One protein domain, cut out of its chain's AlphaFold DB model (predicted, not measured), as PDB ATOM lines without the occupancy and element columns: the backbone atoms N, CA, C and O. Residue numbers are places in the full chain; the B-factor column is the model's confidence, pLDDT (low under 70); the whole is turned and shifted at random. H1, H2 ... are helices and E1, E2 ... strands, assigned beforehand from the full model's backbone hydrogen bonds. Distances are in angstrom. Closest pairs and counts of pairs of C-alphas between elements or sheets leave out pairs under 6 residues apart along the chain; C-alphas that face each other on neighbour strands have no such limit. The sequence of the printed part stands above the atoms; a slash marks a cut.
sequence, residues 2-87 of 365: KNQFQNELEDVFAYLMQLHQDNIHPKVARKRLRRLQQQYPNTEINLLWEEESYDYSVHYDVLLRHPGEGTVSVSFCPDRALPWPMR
ATOM      1  N   LYS A   2     132.505 128.090 117.055       62.19
ATOM      2  CA  LYS A   2     133.054 126.747 117.373       62.19
ATOM      3  C   LYS A   2     134.588 126.681 117.556       62.19
ATOM      4  O   LYS A   2     135.042 126.154 118.560       62.19
ATOM      5  N   ASN A   3     135.369 127.298 116.661       71.94
ATOM      6  CA  ASN A   3     136.841 127.329 116.782       71.94
ATOM      7  C   ASN A   3     137.346 128.234 117.919       71.94
ATOM      8  O   ASN A   3     138.402 127.987 118.478       71.94
ATOM      9  N   GLN A   4     136.601 129.289 118.255       77.50
ATOM     10  CA  GLN A   4     136.989 130.215 119.319       77.50
ATOM     11  C   GLN A   4     136.761 129.588 120.698       77.50
ATOM     12  O   GLN A   4     137.633 129.670 121.550       77.50
ATOM     13  N   PHE A   5     135.628 128.904 120.866       80.94
ATOM     14  CA  PHE A   5     135.301 128.153 122.073       80.94
ATOM     15  C   PHE A   5     136.269 126.981 122.309       80.94
ATOM     16  O   PHE A   5     136.654 126.709 123.440       80.94
ATOM     17  N   GLN A   6     136.724 126.312 121.242       84.81
ATOM     18  CA  GLN A   6     137.733 125.257 121.358       84.81
ATOM     19  C   GLN A   6     139.082 125.796 121.867       84.81
ATOM     20  O   GLN A   6     139.628 125.244 122.816       84.81
ATOM     21  N   ASN A   7     139.582 126.894 121.288       88.81
ATOM     22  CA  ASN A   7     140.835 127.517 121.729       88.81
ATOM     23  C   ASN A   7     140.755 127.993 123.188       88.81
ATOM     24  O   ASN A   7     141.711 127.866 123.945       88.81
ATOM     25  N   GLU A   8     139.595 128.509 123.595       90.50
ATOM     26  CA  GLU A   8     139.349 128.934 124.970       90.50
ATOM     27  C   GLU A   8     139.400 127.766 125.963       90.50
ATOM     28  O   GLU A   8     140.050 127.874 127.003       90.50
ATOM     29  N   LEU A   9     138.775 126.631 125.635       91.25
ATOM     30  CA  LEU A   9     138.854 125.423 126.459       91.25
ATOM     31  C   LEU A   9     140.284 124.881 126.555       91.25
ATOM     32  O   LEU A   9     140.703 124.483 127.641       91.25
ATOM     33  N   GLU A  10     141.030 124.878 125.450       93.69
ATOM     34  CA  GLU A  10     142.428 124.431 125.419       93.69
ATOM     35  C   GLU A  10     143.321 125.312 126.309       93.69
ATOM     36  O   GLU A  10     144.078 124.791 127.132       93.69
ATOM     37  N   ASP A  11     143.175 126.637 126.225       94.44
ATOM     38  CA  ASP A  11     143.942 127.584 127.040       94.44
ATOM     39  C   ASP A  11     143.600 127.485 128.535       94.44
ATOM     40  O   ASP A  11     144.484 127.552 129.396       94.44
ATOM     41  N   VAL A  12     142.319 127.302 128.864       94.50
ATOM     42  CA  VAL A  12     141.847 127.124 130.246       94.50
ATOM     43  C   VAL A  12     142.335 125.799 130.825       94.50
ATOM     44  O   VAL A  12     142.789 125.758 131.970       94.50
ATOM     45  N   PHE A  13     142.298 124.724 130.038       93.31
ATOM     46  CA  PHE A  13     142.813 123.423 130.448       93.31
ATOM     47  C   PHE A  13     144.328 123.468 130.689       93.31
ATOM     48  O   PHE A  13     144.796 123.040 131.745       93.31
ATOM     49  N   ALA A  14     145.091 124.069 129.771       93.81
ATOM     50  CA  ALA A  14     146.533 124.259 129.933       93.81
ATOM     51  C   ALA A  14     146.867 125.089 131.184       93.81
ATOM     52  O   ALA A  14     147.802 124.770 131.922       93.81
ATOM     53  N   TYR A  15     146.076 126.126 131.464       95.00
ATOM     54  CA  TYR A  15     146.216 126.933 132.672       95.00
ATOM     55  C   TYR A  15     145.972 126.129 133.955       95.00
ATOM     56  O   TYR A  15     146.783 126.211 134.879       95.00
ATOM     57  N   LEU A  16     144.910 125.318 134.014       92.94
ATOM     58  CA  LEU A  16     144.630 124.450 135.163       92.94
ATOM     59  C   LEU A  16     145.751 123.427 135.404       92.94
ATOM     60  O   LEU A  16     146.179 123.242 136.545       92.94
ATOM     61  N   MET A  17     146.287 122.823 134.338       91.44
ATOM     62  CA  MET A  17     147.437 121.916 134.436       91.44
ATOM     63  C   MET A  17     148.673 122.616 135.015       91.44
ATOM     64  O   MET A  17     149.344 122.056 135.881       91.44
ATOM     65  N   GLN A  18     148.962 123.849 134.584       91.25
ATOM     66  CA  GLN A  18     150.097 124.630 135.092       91.25
ATOM     67  C   GLN A  18     149.938 125.010 136.565       91.25
ATOM     68  O   GLN A  18     150.907 124.943 137.317       91.25
ATOM     69  N   LEU A  19     148.732 125.397 137.001       90.88
ATOM     70  CA  LEU A  19     148.484 125.701 138.416       90.88
ATOM     71  C   LEU A  19     148.810 124.507 139.315       90.88
ATOM     72  O   LEU A  19     149.379 124.700 140.390       90.88
ATOM     73  N   HIS A  20     148.466 123.302 138.858       85.00
ATOM     74  CA  HIS A  20     148.759 122.071 139.573       85.00
ATOM     75  C   HIS A  20     150.255 121.721 139.546       85.00
ATOM     76  O   HIS A  20     150.840 121.497 140.601       85.00
ATOM     77  N   GLN A  21     150.888 121.723 138.367       85.94
ATOM     78  CA  GLN A  21     152.314 121.394 138.211       85.94
ATOM     79  C   GLN A  21     153.229 122.290 139.058       85.94
ATOM     80  O   GLN A  21     154.189 121.808 139.653       85.94
ATOM     81  N   ASP A  22     152.905 123.579 139.140       87.12
ATOM     82  CA  ASP A  22     153.696 124.567 139.875       87.12
ATOM     83  C   ASP A  22     153.266 124.714 141.356       87.12
ATOM     84  O   ASP A  22     153.817 125.556 142.068       87.12
ATOM     85  N   ASN A  23     152.259 123.958 141.816       83.00
ATOM     86  CA  ASN A  23     151.630 124.075 143.141       83.00
ATOM     87  C   ASN A  23     151.318 125.536 143.543       83.00
ATOM     88  O   ASN A  23     151.726 126.049 144.590       83.00
ATOM     89  N   ILE A  24     150.646 126.262 142.646       89.38
ATOM     90  CA  ILE A  24     150.411 127.700 142.798       89.38
ATOM     91  C   ILE A  24     149.370 127.963 143.884       89.38
ATOM     92  O   ILE A  24     148.298 127.376 143.875       89.38
ATOM     93  N   HIS A  25     149.631 128.933 144.763       87.94
ATOM     94  CA  HIS A  25     148.684 129.390 145.787       87.94
ATOM     95  C   HIS A  25     147.526 130.241 145.194       87.94
ATOM     96  O   HIS A  25     147.786 131.064 144.302       87.94
ATOM     97  N   PRO A  26     146.283 130.200 145.738       87.19
ATOM     98  CA  PRO A  26     145.099 130.848 145.146       87.19
ATOM     99  C   PRO A  26     145.259 132.329 144.800       87.19
ATOM    100  O   PRO A  26     144.855 132.805 143.736       87.19
ATOM    101  N   LYS A  27     145.923 133.082 145.684       83.25
ATOM    102  CA  LYS A  27     146.237 134.507 145.470       83.25
ATOM    103  C   LYS A  27     147.055 134.760 144.197       83.25
ATOM    104  O   LYS A  27     146.860 135.785 143.545       83.25
ATOM    105  N   VAL A  28     147.984 133.867 143.861       88.06
ATOM    106  CA  VAL A  28     148.833 133.966 142.663       88.06
ATOM    107  C   VAL A  28     148.087 133.426 141.446       88.06
ATOM    108  O   VAL A  28     148.111 134.076 140.399       88.06
ATOM    109  N   ALA A  29     147.354 132.321 141.598       89.62
ATOM    110  CA  ALA A  29     146.509 131.755 140.549       89.62
ATOM    111  C   ALA A  29     145.528 132.806 140.006       89.62
ATOM    112  O   ALA A  29     145.544 133.118 138.814       89.62
ATOM    113  N   ARG A  30     144.792 133.489 140.893       87.12
ATOM    114  CA  ARG A  30     143.845 134.556 140.527       87.12
ATOM    115  C   ARG A  30     144.496 135.739 139.801       87.12
ATOM    116  O   ARG A  30     143.860 136.369 138.960       87.12
ATOM    117  N   LYS A  31     145.762 136.060 140.099       84.94
ATOM    118  CA  LYS A  31     146.514 137.080 139.345       84.94
ATOM    119  C   LYS A  31     146.847 136.590 137.936       84.94
ATOM    120  O   LYS A  31     146.666 137.354 136.991       84.94
ATOM    121  N   ARG A  32     147.292 135.335 137.795       90.25
ATOM    122  CA  ARG A  32     147.599 134.711 136.495       90.25
ATOM    123  C   ARG A  32     146.349 134.589 135.606       90.25
ATOM    124  O   ARG A  32     146.458 134.812 134.403       90.25
ATOM    125  N   LEU A  33     145.166 134.367 136.194       90.81
ATOM    126  CA  LEU A  33     143.878 134.286 135.481       90.81
ATOM    127  C   LEU A  33     143.558 135.547 134.658       90.81
ATOM    128  O   LEU A  33     142.917 135.457 133.614       90.81
ATOM    129  N   ARG A  34     144.039 136.725 135.082       87.69
ATOM    130  CA  ARG A  34     143.778 137.996 134.381       87.69
ATOM    131  C   ARG A  34     144.233 137.979 132.924       87.69
ATOM    132  O   ARG A  34     143.621 138.648 132.101       87.69
ATOM    133  N   ARG A  35     145.286 137.220 132.604       90.00
ATOM    134  CA  ARG A  35     145.779 137.087 131.229       90.00
ATOM    135  C   ARG A  35     144.747 136.394 130.337       90.00
ATOM    136  O   ARG A  35     144.487 136.881 129.244       90.00
ATOM    137  N   LEU A  36     144.113 135.331 130.839       89.94
ATOM    138  CA  LEU A  36     143.029 134.634 130.140       89.94
ATOM    139  C   LEU A  36     141.783 135.515 130.013       89.94
ATOM    140  O   LEU A  36     141.207 135.603 128.936       89.94
ATOM    141  N   GLN A  37     141.418 136.245 131.071       88.56
ATOM    142  CA  GLN A  37     140.288 137.184 131.036       88.56
ATOM    143  C   GLN A  37     140.479 138.307 130.001       88.56
ATOM    144  O   GLN A  37     139.525 138.729 129.358       88.56
ATOM    145  N   GLN A  38     141.709 138.800 129.826       91.00
ATOM    146  CA  GLN A  38     142.030 139.804 128.804       91.00
ATOM    147  C   GLN A  38     142.020 139.224 127.387       91.00
ATOM    148  O   GLN A  38     141.664 139.925 126.443       91.00
ATOM    149  N   GLN A  39     142.426 137.963 127.241       92.50
ATOM    150  CA  GLN A  39     142.443 137.253 125.966       92.50
ATOM    151  C   GLN A  39     141.025 136.916 125.477       92.50
ATOM    152  O   GLN A  39     140.765 136.970 124.275       92.50
ATOM    153  N   TYR A  40     140.100 136.650 126.403       91.50
ATOM    154  CA  TYR A  40     138.704 136.305 126.129       91.50
ATOM    155  C   TYR A  40     137.735 137.292 126.810       91.50
ATOM    156  O   TYR A  40     137.012 136.922 127.732       91.50
ATOM    157  N   PRO A  41     137.670 138.562 126.360       86.88
ATOM    158  CA  PRO A  41     136.904 139.613 127.043       86.88
ATOM    159  C   PRO A  41     135.381 139.430 126.960       86.88
ATOM    160  O   PRO A  41     134.645 140.057 127.718       86.88
ATOM    161  N   ASN A  42     134.911 138.590 126.035       86.12
ATOM    162  CA  ASN A  42     133.490 138.306 125.830       86.12
ATOM    163  C   ASN A  42     132.997 137.089 126.635       86.12
ATOM    164  O   ASN A  42     131.809 136.776 126.567       86.12
ATOM    165  N   THR A  43     133.880 136.424 127.390       87.69
ATOM    166  CA  THR A  43     133.526 135.328 128.299       87.69
ATOM    167  C   THR A  43     133.809 135.741 129.739       87.69
ATOM    168  O   THR A  43     134.886 136.241 130.065       87.69
ATOM    169  N   GLU A  44     132.861 135.499 130.640       88.19
ATOM    170  CA  GLU A  44     133.118 135.665 132.069       88.19
ATOM    171  C   GLU A  44     133.873 134.433 132.590       88.19
ATOM    172  O   GLU A  44     133.291 133.360 132.757       88.19
ATOM    173  N   ILE A  45     135.176 134.593 132.840       91.56
ATOM    174  CA  ILE A  45     136.053 133.529 133.347       91.56
ATOM    175  C   ILE A  45     136.261 133.706 134.851       91.56
ATOM    176  O   ILE A  45     136.886 134.680 135.286       91.56
ATOM    177  N   ASN A  46     135.796 132.744 135.647       88.12
ATOM    178  CA  ASN A  46     135.946 132.735 137.101       88.12
ATOM    179  C   ASN A  46     136.746 131.519 137.568       88.12
ATOM    180  O   ASN A  46     136.506 130.408 137.114       88.12
ATOM    181  N   LEU A  47     137.660 131.735 138.516       90.06
ATOM    182  CA  LEU A  47     138.427 130.673 139.165       90.06
ATOM    183  C   LEU A  47     137.803 130.333 140.517       90.06
ATOM    184  O   LEU A  47     137.622 131.217 141.359       90.06
ATOM    185  N   LEU A  48     137.531 129.052 140.716       86.19
ATOM    186  CA  LEU A  48     137.145 128.440 141.978       86.19
ATOM    187  C   LEU A  48     138.328 127.642 142.526       86.19
ATOM    188  O   LEU A  48     139.159 127.153 141.759       86.19
ATOM    189  N   TRP A  49     138.408 127.531 143.850       86.31
ATOM    190  CA  TRP A  49     139.386 126.672 144.501       86.31
ATOM    191  C   TRP A  49     138.863 126.119 145.823       86.31
ATOM    192  O   TRP A  49     138.011 126.733 146.468       86.31
ATOM    193  N   GLU A  50     139.412 124.979 146.225       80.88
ATOM    194  CA  GLU A  50     139.218 124.340 147.529       80.88
ATOM    195  C   GLU A  50     140.562 123.809 148.009       80.88
ATOM    196  O   GLU A  50     141.422 123.447 147.204       80.88
ATOM    197  N   GLU A  51     140.743 123.835 149.322       79.06
ATOM    198  CA  GLU A  51     141.947 123.379 150.002       79.06
ATOM    199  C   GLU A  51     141.594 122.146 150.836       79.06
ATOM    200  O   GLU A  51     140.632 122.169 151.608       79.06
ATOM    201  N   GLU A  52     142.353 121.068 150.658       67.75
ATOM    202  CA  GLU A  52     142.164 119.816 151.384       67.75
ATOM    203  C   GLU A  52     142.574 119.956 152.852       67.75
ATOM    204  O   GLU A  52     143.622 120.504 153.181       67.75
ATOM    205  N   SER A  53     141.769 119.404 153.762       52.47
ATOM    206  CA  SER A  53     142.010 119.550 155.207       52.47
ATOM    207  C   SER A  53     143.148 118.673 155.740       52.47
ATOM    208  O   SER A  53     143.649 118.923 156.834       52.47
ATOM    209  N   TYR A  54     143.533 117.626 155.003       47.44
ATOM    210  CA  TYR A  54     144.535 116.654 155.448       47.44
ATOM    211  C   TYR A  54     145.956 117.005 154.986       47.44
ATOM    212  O   TYR A  54     146.893 116.935 155.781       47.44
ATOM    213  N   ASP A  55     146.125 117.387 153.718       61.16
ATOM    214  CA  ASP A  55     147.439 117.646 153.115       61.16
ATOM    215  C   ASP A  55     147.628 119.086 152.613       61.16
ATOM    216  O   ASP A  55     148.699 119.413 152.099       61.16
ATOM    217  N   TYR A  56     146.626 119.952 152.802       66.12
ATOM    218  CA  TYR A  56     146.621 121.354 152.369       66.12
ATOM    219  C   TYR A  56     146.837 121.543 150.860       66.12
ATOM    220  O   TYR A  56     147.245 122.619 150.409       66.12
ATOM    221  N   SER A  57     146.582 120.510 150.053       76.75
ATOM    222  CA  SER A  57     146.627 120.629 148.600       76.75
ATOM    223  C   SER A  57     145.465 121.487 148.092       76.75
ATOM    224  O   SER A  57     144.366 121.483 148.646       76.75
ATOM    225  N   VAL A  58     145.719 122.270 147.038       80.38
ATOM    226  CA  VAL A  58     144.730 123.193 146.470       80.38
ATOM    227  C   VAL A  58     144.286 122.703 145.102       80.38
ATOM    228  O   VAL A  58     145.100 122.518 144.192       80.38
ATOM    229  N   HIS A  59     142.978 122.559 144.939       84.88
ATOM    230  CA  HIS A  59     142.349 122.187 143.681       84.88
ATOM    231  C   HIS A  59     141.701 123.393 143.018       84.88
ATOM    232  O   HIS A  59     141.174 124.269 143.700       84.88
ATOM    233  N   TYR A  60     141.751 123.435 141.686       88.31
ATOM    234  CA  TYR A  60     141.296 124.569 140.890       88.31
ATOM    235  C   TYR A  60     140.317 124.146 139.810       88.31
ATOM    236  O   TYR A  60     140.575 123.210 139.055       88.31
ATOM    237  N   ASP A  61     139.274 124.953 139.676       90.50
ATOM    238  CA  ASP A  61     138.237 124.806 138.672       90.50
ATOM    239  C   ASP A  61     137.966 126.154 138.011       90.50
ATOM    240  O   ASP A  61     137.987 127.200 138.666       90.50
ATOM    241  N   VAL A  62     137.692 126.146 136.708       92.56
ATOM    242  CA  VAL A  62     137.351 127.361 135.966       92.56
ATOM    243  C   VAL A  62     135.921 127.274 135.454       92.56
ATOM    244  O   VAL A  62     135.535 126.318 134.786       92.56
ATOM    245  N   LEU A  63     135.146 128.318 135.741       89.94
ATOM    246  CA  LEU A  63     133.836 128.543 135.149       89.94
ATOM    247  C   LEU A  63     133.962 129.522 133.987       89.94
ATOM    248  O   LEU A  63     134.438 130.642 134.172       89.94
ATOM    249  N   LEU A  64     133.474 129.109 132.822       91.19
ATOM    250  CA  LEU A  64     133.355 129.926 131.619       91.19
ATOM    251  C   LEU A  64     131.877 130.226 131.395       91.19
ATOM    252  O   LEU A  64     131.100 129.309 131.121       91.19
ATOM    253  N   ARG A  65     131.455 131.484 131.551       87.19
ATOM    254  CA  ARG A  65     130.066 131.885 131.281       87.19
ATOM    255  C   ARG A  65     129.983 132.665 129.982       87.19
ATOM    256  O   ARG A  65     130.567 133.742 129.856       87.19
ATOM    257  N   HIS A  66     129.186 132.139 129.062       88.50
ATOM    258  CA  HIS A  66     128.853 132.769 127.794       88.50
ATOM    259  C   HIS A  66     127.426 133.326 127.889       88.50
ATOM    260  O   HIS A  66     126.470 132.546 128.001       88.50
ATOM    261  N   PRO A  67     127.245 134.662 127.891       80.00
ATOM    262  CA  PRO A  67     125.924 135.271 128.000       80.00
ATOM    263  C   PRO A  67     124.966 134.751 126.918       80.00
ATOM    264  O   PRO A  67     125.227 134.893 125.729       80.00
ATOM    265  N   GLY A  68     123.852 134.147 127.336       78.38
ATOM    266  CA  GLY A  68     122.834 133.594 126.432       78.38
ATOM    267  C   GLY A  68     123.097 132.172 125.915       78.38
ATOM    268  O   GLY A  68     122.182 131.586 125.342       78.38
ATOM    269  N   GLU A  69     124.279 131.592 126.151       83.88
ATOM    270  CA  GLU A  69     124.627 130.230 125.698       83.88
ATOM    271  C   GLU A  69     124.756 129.234 126.859       83.88
ATOM    272  O   GLU A  69     124.390 128.068 126.717       83.88
ATOM    273  N   GLY A  70     125.220 129.689 128.028       83.31
ATOM    274  CA  GLY A  70     125.298 128.866 129.235       83.31
ATOM    275  C   GLY A  70     126.605 129.031 130.006       83.31
ATOM    276  O   GLY A  70     127.357 129.985 129.816       83.31
ATOM    277  N   THR A  71     126.855 128.108 130.934       87.12
ATOM    278  CA  THR A  71     128.089 128.054 131.731       87.12
ATOM    279  C   THR A  71     128.740 126.692 131.579       87.12
ATOM    280  O   THR A  71     128.075 125.668 131.724       87.12
ATOM    281  N   VAL A  72     130.043 126.690 131.325       90.12
ATOM    282  CA  VAL A  72     130.876 125.494 131.227       90.12
ATOM    283  C   VAL A  72     131.792 125.450 132.440       90.12
ATOM    284  O   VAL A  72     132.429 126.447 132.777       90.12
ATOM    285  N   SER A  73     131.839 124.298 133.103       88.25
ATOM    286  CA  SER A  73     132.786 124.024 134.185       88.25
ATOM    287  C   SER A  73     133.921 123.180 133.632       88.25
ATOM    288  O   SER A  73     133.670 122.109 133.078       88.25
ATOM    289  N   VAL A  74     135.153 123.654 133.785       91.50
ATOM    290  CA  VAL A  74     136.361 122.918 133.418       91.50
ATOM    291  C   VAL A  74     137.121 122.600 134.694       91.50
ATOM    292  O   VAL A  74     137.514 123.504 135.435       91.50
ATOM    293  N   SER A  75     137.324 121.311 134.929       87.12
ATOM    294  CA  SER A  75     138.003 120.781 136.107       87.12
ATOM    295  C   SER A  75     139.180 119.929 135.655       87.12
ATOM    296  O   SER A  75     139.057 119.145 134.711       87.12
ATOM    297  N   PHE A  76     140.306 120.041 136.349       85.31
ATOM    298  CA  PHE A  76     141.449 119.152 136.170       85.31
ATOM    299  C   PHE A  76     141.881 118.623 137.534       85.31
ATOM    300  O   PHE A  76     142.016 119.380 138.493       85.31
ATOM    301  N   CYS A  77     142.130 117.321 137.611       74.62
ATOM    302  CA  CYS A  77     142.685 116.683 138.793       74.62
ATOM    303  C   CYS A  77     143.831 115.750 138.380       74.62
ATOM    304  O   CYS A  77     143.730 115.087 137.343       74.62
ATOM    305  N   PRO A  78     144.920 115.684 139.161       71.81
ATOM    306  CA  PRO A  78     145.945 114.666 138.963       71.81
ATOM    307  C   PRO A  78     145.403 113.268 139.263       71.81
ATOM    308  O   PRO A  78     144.346 113.106 139.883       71.81
ATOM    309  N   ASP A  79     146.176 112.255 138.876       56.12
ATOM    310  CA  ASP A  79     145.916 110.872 139.262       56.12
ATOM    311  C   ASP A  79     145.682 110.783 140.780       56.12
ATOM    312  O   ASP A  79     146.494 111.270 141.568       56.12
ATOM    313  N   ARG A  80     144.593 110.106 141.175       55.00
ATOM    314  CA  ARG A  80     144.144 109.877 142.569       55.00
ATOM    315  C   ARG A  80     143.396 111.033 143.254       55.00
ATOM    316  O   ARG A  80     143.076 110.895 144.429       55.00
ATOM    317  N   ALA A  81     143.062 112.114 142.548       64.31
ATOM    318  CA  ALA A  81     142.142 113.149 143.036       64.31
ATOM    319  C   ALA A  81     140.809 113.139 142.259       64.31
ATOM    320  O   ALA A  81     140.743 112.646 141.134       64.31
ATOM    321  N   LEU A  82     139.743 113.699 142.844       64.81
ATOM    322  CA  LEU A  82     138.445 113.856 142.172       64.81
ATOM    323  C   LEU A  82     138.257 115.277 141.597       64.81
ATOM    324  O   LEU A  82     138.643 116.247 142.256       64.81
ATOM    325  N   PRO A  83     137.618 115.441 140.423       69.62
ATOM    326  CA  PRO A  83     137.157 116.742 139.923       69.62
ATOM    327  C   PRO A  83     136.058 117.355 140.804       69.62
ATOM    328  O   PRO A  83     135.234 116.623 141.355       69.62
ATOM    329  N   TRP A  84     135.982 118.689 140.887       69.00
ATOM    330  CA  TRP A  84     135.025 119.417 141.742       69.00
ATOM    331  C   TRP A  84     133.563 118.954 141.656       69.00
ATOM    332  O   TRP A  84     132.953 118.764 142.711       69.00
ATOM    333  N   PRO A  85     132.977 118.694 140.466       66.62
ATOM    334  CA  PRO A  85     131.586 118.240 140.383       66.62
ATOM    335  C   PRO A  85     131.336 116.915 141.119       66.62
ATOM    336  O   PRO A  85     130.211 116.639 141.526       66.62
ATOM    337  N   MET A  86     132.389 116.117 141.332       60.47
ATOM    338  CA  MET A  86     132.335 114.843 142.048       60.47
ATOM    339  C   MET A  86     132.627 114.979 143.548       60.47
ATOM    340  O   MET A  86     132.252 114.093 144.310       60.47
ATOM    341  N   ARG A  87     133.218 116.089 144.011       60.00
ATOM    342  CA  ARG A  87     133.592 116.299 145.427       60.00
ATOM    343  C   ARG A  87     132.392 116.505 146.358       60.00
ATOM    344  O   ARG A  87     132.451 116.164 147.534       60.00
TER     345      ARG A  87
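Overview. This is residues 2 to 87 of the 365 residues of an uncharacterized protein of Mastigocoleus testarum BC008 (UniProt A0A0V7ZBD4). Two helices, H1 and H2, lie side by side as a hairpin over one face of a three-stranded antiparallel sheet, making two layers; short H3 only grazes the sheet. The strands, in order E1 - E2 - E3, form a meander, each the antiparallel neighbour of the one before. The printed part has 86 residues, with H1 H2 E1 E2 E3 H3 in chain order: mixed, compact, radius of gyration of the C-alphas 13.0 A, spans 39 by 25 by 18 A.

Arrangement. H1, residues 2 to 21, only just touches H2, residues 26 to 39, with 3 C-alpha pairs within 8 A, through its residues 11 to 19 alone; the closest C-alphas, of Leu 19 and Ala 29, are 6.7 A apart. They run opposite ways at a shallow tilt of 21 degrees. Between E1, residues 44 to 51, and E2, residues 58 to 66, N 46 and O 63 are 2.9 A apart; between E2 and E3, residues 70 to 75, N 72 and O 64 are 2.8 A apart. Every O i to N i+4 pair is within hydrogen-bond range in H1, 6 of 10 in H2.

Along the chain. H1 spans 28.9 A from C-alpha 2 at (133.054, 126.747, 117.373), E2 26.3 A; H3, residues 84 to 87, ends at C-alpha 87 (133.592, 116.299, 145.427).

Size, cuts and confidence. The printed part has no cut and no long link; pLDDT is under 70 at residues 2, 52 to 56 and 79 to 87.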